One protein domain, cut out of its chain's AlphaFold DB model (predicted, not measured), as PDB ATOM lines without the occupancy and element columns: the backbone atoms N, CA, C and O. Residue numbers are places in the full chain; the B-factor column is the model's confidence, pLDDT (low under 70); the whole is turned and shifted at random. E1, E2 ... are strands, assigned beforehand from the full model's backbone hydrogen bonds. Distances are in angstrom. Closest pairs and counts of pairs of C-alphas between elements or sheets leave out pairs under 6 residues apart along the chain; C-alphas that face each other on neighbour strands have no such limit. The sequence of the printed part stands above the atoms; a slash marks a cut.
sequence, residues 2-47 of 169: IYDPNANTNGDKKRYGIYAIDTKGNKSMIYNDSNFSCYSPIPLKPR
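This is residues 2 to 47 of the 169 residues of the protein "HZS_alpha domain-containing protein" of Bacteroidetes bacterium ADurb.Bin141 (UniProt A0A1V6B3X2). This is a loose model with little regular structure: one small hairpin of two strands, E1 and E2, with a long unnamed stretch at each end. Residues 2 to 17 make a loop that folds back, residues 32 to 47 turn back too, and residues 42 to 47 stick out as a free tail. The printed part has 46 residues, 9 of them in named strands and no named helix; the class is all strand, the sheet E1 - E2 antiparallel. The radius of gyration of the C-alphas is 12.3 A, and the outline is only just flat, 40 by 26 by 13 A.

E1, residues 18 to 21, begins at C-alpha 18 (398.074, 213.841, 469.433). E2, residues 27 to 31, measures 11.9 A and ends at C-alpha 31 (400.549, 209.539, 468.602).

E1 and E2 form a hairpin with a tight link, their directions 150 degrees apart. N 18 and O 31, at 2.8 A, are within hydrogen-bond range.

C-alphas 10 and 47, the farthest apart, are 40.5 A apart. The printed part has no cut. Residues 2 to 14 have pLDDT under 70.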
ATOM      1  N   ILE A   2     394.885 220.363 470.021       56.50
ATOM      2  CA  ILE A   2     395.453 220.404 468.668       56.50
ATOM      3  C   ILE A   2     394.758 221.432 467.766       56.50
ATOM      4  O   ILE A   2     393.558 221.345 467.539       56.50
ATOM      5  N   TYR A   3     395.554 222.332 467.194       52.91
ATOM      6  CA  TYR A   3     395.300 223.007 465.923       52.91
ATOM      7  C   TYR A   3     396.668 223.184 465.250       52.91
ATOM      8  O   TYR A   3     397.594 223.755 465.840       52.91
ATOM      9  N   ASP A   4     396.835 222.606 464.062       55.56
ATOM     10  CA  ASP A   4     397.877 223.020 463.126       55.56
ATOM     11  C   ASP A   4     397.174 223.886 462.070       55.56
ATOM     12  O   ASP A   4     396.380 223.342 461.298       55.56
ATOM     13  N   PRO A   5     397.408 225.212 462.032       53.66
ATOM     14  CA  PRO A   5     396.793 226.098 461.040       53.66
ATOM     15  C   PRO A   5     397.103 225.704 459.594       53.66
ATOM     16  O   PRO A   5     396.394 226.115 458.681       53.66
ATOM     17  N   ASN A   6     398.127 224.876 459.380       55.25
ATOM     18  CA  ASN A   6     398.537 224.407 458.064       55.25
ATOM     19  C   ASN A   6     397.999 223.011 457.719       55.25
ATOM     20  O   ASN A   6     398.416 222.435 456.712       55.25
ATOM     21  N   ALA A   7     397.092 222.449 458.529       56.50
ATOM     22  CA  ALA A   7     396.554 221.104 458.319       56.50
ATOM     23  C   ALA A   7     395.798 220.942 456.985       56.50
ATOM     24  O   ALA A   7     395.610 219.817 456.548       56.50
ATOM     25  N   ASN A   8     395.435 222.035 456.300       52.88
ATOM     26  CA  ASN A   8     394.721 221.995 455.017       52.88
ATOM     27  C   ASN A   8     395.288 222.935 453.938       52.88
ATOM     28  O   ASN A   8     394.668 223.085 452.889       52.88
ATOM     29  N   THR A   9     396.435 223.587 454.150       55.84
ATOM     30  CA  THR A   9     396.880 224.653 453.231       55.84
ATOM     31  C   THR A   9     397.424 224.152 451.891       55.84
ATOM     32  O   THR A   9     397.431 224.932 450.949       55.84
ATOM     33  N   ASN A  10     397.802 222.871 451.757       51.12
ATOM     34  CA  ASN A  10     398.523 222.384 450.567       51.12
ATOM     35  C   ASN A  10     398.002 221.079 449.929       51.12
ATOM     36  O   ASN A  10     398.711 220.492 449.123       51.12
ATOM     37  N   GLY A  11     396.807 220.574 450.261       52.91
ATOM     38  CA  GLY A  11     396.261 219.355 449.621       52.91
ATOM     39  C   GLY A  11     397.017 218.044 449.916       52.91
ATOM     40  O   GLY A  11     396.517 216.959 449.615       52.91
ATOM     41  N   ASP A  12     398.176 218.116 450.567       52.56
ATOM     42  CA  ASP A  12     398.812 216.980 451.216       52.56
ATOM     43  C   ASP A  12     397.893 216.495 452.332       52.56
ATOM     44  O   ASP A  12     397.382 217.301 453.106       52.56
ATOM     45  N   LYS A  13     397.687 215.181 452.428       56.16
ATOM     46  CA  LYS A  13     396.869 214.484 453.436       56.16
ATOM     47  C   LYS A  13     397.413 214.680 454.866       56.16
ATOM     48  O   LYS A  13     397.772 213.710 455.535       56.16
ATOM     49  N   LYS A  14     397.524 215.921 455.340       62.19
ATOM     50  CA  LYS A  14     397.984 216.281 456.677       62.19
ATOM     51  C   LYS A  14     396.853 215.988 457.650       62.19
ATOM     52  O   LYS A  14     395.793 216.601 457.625       62.19
ATOM     53  N   ARG A  15     397.074 214.969 458.472       70.62
ATOM     54  CA  ARG A  15     396.120 214.483 459.466       70.62
ATOM     55  C   ARG A  15     396.455 215.058 460.834       70.62
ATOM     56  O   ARG A  15     397.611 215.371 461.120       70.62
ATOM     57  N   TYR A  16     395.441 215.184 461.683       77.69
ATOM     58  CA  TYR A  16     395.660 215.568 463.074       77.69
ATOM     59  C   TYR A  16     396.378 214.444 463.832       77.69
ATOM     60  O   TYR A  16     396.043 213.273 463.670       77.69
ATOM     61  N   GLY A  17     397.341 214.815 464.673       85.31
ATOM     62  CA  GLY A  17     398.041 213.919 465.596       85.31
ATOM     63  C   GLY A  17     397.875 214.395 467.038       85.31
ATOM     64  O   GLY A  17     397.576 215.564 467.278       85.31
ATOM     65  N   ILE A  18     398.082 213.509 468.007       87.25
ATOM     66  CA  ILE A  18     398.074 213.841 469.433       87.25
ATOM     67  C   ILE A  18     399.456 214.347 469.840       87.25
ATOM     68  O   ILE A  18     400.451 213.643 469.678       87.25
ATOM     69  N   TYR A  19     399.514 215.549 470.415       87.88
ATOM     70  CA  TYR A  19     400.751 216.176 470.885       87.88
ATOM     71  C   TYR A  19     400.654 216.527 472.374       87.88
ATOM     72  O   TYR A  19     399.636 217.060 472.823       87.88
ATOM     73  N   ALA A  20     401.736 216.293 473.116       88.12
ATOM     74  CA  ALA A  20     402.004 216.962 474.381       88.12
ATOM     75  C   ALA A  20     402.440 218.398 474.077       88.12
ATOM     76  O   ALA A  20     403.205 218.623 473.139       88.12
ATOM     77  N   ILE A  21     401.949 219.358 474.855       90.50
ATOM     78  CA  ILE A  21     402.349 220.763 474.746       90.50
ATOM     79  C   ILE A  21     402.877 221.184 476.112       90.50
ATOM     80  O   ILE A  21     402.179 221.004 477.111       90.50
ATOM     81  N   ASP A  22     404.103 221.697 476.155       89.75
ATOM     82  CA  ASP A  22     404.691 222.218 477.388       89.75
ATOM     83  C   ASP A  22     404.230 223.660 477.685       89.75
ATOM     84  O   ASP A  22     403.511 224.289 476.907       89.75
ATOM     85  N   THR A  23     404.651 224.211 478.826       93.31
ATOM     86  CA  THR A  23     404.290 225.579 479.241       93.31
ATOM     87  C   THR A  23     404.906 226.678 478.371       93.31
ATOM     88  O   THR A  23     404.480 227.827 478.465       93.31
ATOM     89  N   LYS A  24     405.886 226.350 477.522       92.44
ATOM     90  CA  LYS A  24     406.531 227.267 476.570       92.44
ATOM     91  C   LYS A  24     405.931 227.155 475.163       92.44
ATOM     92  O   LYS A  24     406.325 227.910 474.279       92.44
ATOM     93  N   GLY A  25     404.985 226.238 474.952       86.88
ATOM     94  CA  GLY A  25     404.338 225.996 473.665       86.88
ATOM     95  C   GLY A  25     405.081 225.018 472.749       86.88
ATOM     96  O   GLY A  25     404.647 224.824 471.611       86.88
ATOM     97  N   ASN A  26     406.154 224.369 473.216       87.56
ATOM     98  CA  ASN A  26     406.816 223.320 472.443       87.56
ATOM     99  C   ASN A  26     405.898 222.102 472.337       87.56
ATOM    100  O   ASN A  26     405.219 221.730 473.297       87.56
ATOM    101  N   LYS A  27     405.892 221.467 471.162       86.94
ATOM    102  CA  LYS A  27     405.036 220.318 470.855       86.94
ATOM    103  C   LYS A  27     405.875 219.049 470.755       86.94
ATOM    104  O   LYS A  27     406.855 219.013 470.015       86.94
ATOM    105  N   SER A  28     405.445 217.988 471.426       89.12
ATOM    106  CA  SER A  28     406.021 216.646 471.293       89.12
ATOM    107  C   SER A  28     404.938 215.677 470.841       89.12
ATOM    108  O   SER A  28     403.887 215.584 471.473       89.12
ATOM    109  N   MET A  29     405.158 214.980 469.727       86.88
ATOM    110  CA  MET A  29     404.184 214.031 469.182       86.88
ATOM    111  C   MET A  29     404.061 212.812 470.104       86.88
ATOM    112  O   MET A  29     405.057 212.161 470.398       86.88
ATOM    113  N   ILE A  30     402.841 212.518 470.552       89.56
ATOM    114  CA  ILE A  30     402.504 211.334 471.356       89.56
ATOM    115  C   ILE A  30     402.026 210.209 470.440       89.56
ATOM    116  O   ILE A  30     402.430 209.063 470.600       89.56
ATOM    117  N   TYR A  31     401.142 210.529 469.493       87.88
ATOM    118  CA  TYR A  31     400.549 209.539 468.602       87.88
ATOM    119  C   TYR A  31     400.078 210.181 467.298       87.88
ATOM    120  O   TYR A  31     399.595 211.312 467.293       87.88
ATOM    121  N   ASN A  32     400.195 209.443 466.203       86.75
ATOM    122  CA  ASN A  32     399.646 209.794 464.903       86.75
ATOM    123  C   ASN A  32     399.235 208.505 464.185       86.75
ATOM    124  O   ASN A  32     399.887 207.476 464.361       86.75
ATOM    125  N   ASP A  33     398.200 208.583 463.358       83.38
ATOM    126  CA  ASP A  33     397.733 207.466 462.547       83.38
ATOM    127  C   ASP A  33     397.841 207.813 461.054       83.38
ATOM    128  O   ASP A  33     397.490 208.905 460.597       83.38
ATOM    129  N   SER A  34     398.376 206.877 460.269       81.88
ATOM    130  CA  SER A  34     398.620 207.079 458.838       81.88
ATOM    131  C   SER A  34     397.357 207.000 457.988       81.88
ATOM    132  O   SER A  34     397.429 207.245 456.785       81.88
ATOM    133  N   ASN A  35     396.220 206.631 458.568       84.00
ATOM    134  CA  ASN A  35     394.936 206.448 457.907       84.00
ATOM    135  C   ASN A  35     393.883 207.434 458.437       84.00
ATOM    136  O   ASN A  35     393.103 207.955 457.633       84.00
ATOM    137  N   PHE A  36     393.926 207.783 459.728       81.75
ATOM    138  CA  PHE A  36     392.910 208.581 460.421       81.75
ATOM    139  C   PHE A  36     393.464 209.832 461.115       81.75
ATOM    140  O   PHE A  36     394.586 209.863 461.607       81.75
ATOM    141  N   SER A  37     392.645 210.884 461.178       84.62
ATOM    142  CA  SER A  37     392.944 212.067 461.992       84.62
ATOM    143  C   SER A  37     392.637 211.794 463.462       84.62
ATOM    144  O   SER A  37     391.522 211.407 463.800       84.62
ATOM    145  N   CYS A  38     393.602 212.058 464.337       84.50
ATOM    146  CA  CYS A  38     393.479 211.877 465.778       84.50
ATOM    147  C   CYS A  38     393.049 213.195 466.449       84.50
ATOM    148  O   CYS A  38     393.833 214.143 466.511       84.50
ATOM    149  N   TYR A  39     391.819 213.262 466.964       85.00
ATOM    150  CA  TYR A  39     391.250 214.434 467.645       85.00
ATOM    151  C   TYR A  39     390.639 214.063 469.005       85.00
ATOM    152  O   TYR A  39     390.377 212.896 469.280       85.00
ATOM    153  N   SER A  40     390.437 215.069 469.863       86.94
ATOM    154  CA  SER A  40     389.774 214.949 471.175       86.94
ATOM    155  C   SER A  40     390.298 213.813 472.078       86.94
ATOM    156  O   SER A  40     389.510 212.977 472.523       86.94
ATOM    157  N   PRO A  41     391.615 213.757 472.379       88.00
ATOM    158  CA  PRO A  41     392.149 212.724 473.259       88.00
ATOM    159  C   PRO A  41     391.539 212.844 474.661       88.00
ATOM    160  O   PRO A  41     391.465 213.942 475.216       88.00
ATOM    161  N   ILE A  42     391.161 211.711 475.255       90.38
ATOM    162  CA  ILE A  42     390.691 211.618 476.643       90.38
ATOM    163  C   ILE A  42     391.772 210.891 477.453       90.38
ATOM    164  O   ILE A  42     391.836 209.662 477.412       90.38
ATOM    165  N   PRO A  43     392.659 211.610 478.167       88.44
ATOM    166  CA  PRO A  43     393.679 210.974 478.989       88.44
ATOM    167  C   PRO A  43     393.041 210.127 480.090       88.44
ATOM    168  O   PRO A  43     392.220 210.625 480.867       88.44
ATOM    169  N   LEU A  44     393.452 208.864 480.191       91.56
ATOM    170  CA  LEU A  44     393.031 207.992 481.278       91.56
ATOM    171  C   LEU A  44     393.773 208.395 482.557       91.56
ATOM    172  O   LEU A  44     394.950 208.089 482.737       91.56
ATOM    173  N   LYS A  45     393.085 209.120 483.439       92.94
ATOM    174  CA  LYS A  45     393.609 209.568 484.731       92.94
ATOM    175  C   LYS A  45     392.516 209.438 485.795       92.94
ATOM    176  O   LYS A  45     391.393 209.873 485.530       92.94
ATOM    177  N   PRO A  46     392.821 208.926 487.003       94.12
ATOM    178  CA  PRO A  46     391.911 209.037 488.138       94.12
ATOM    179  C   PRO A  46     391.510 210.501 488.371       94.12
ATOM    180  O   PRO A  46     392.361 211.394 488.394       94.12
ATOM    181  N   ARG A  47     390.211 210.760 488.529       93.12
ATOM    182  CA  ARG A  47     389.659 212.098 488.773       93.12
ATOM    183  C   ARG A  47     388.767 212.051 490.008       93.12
ATOM    184  O   ARG A  47     387.960 211.134 490.136       93.12
TER     185      ARG A  47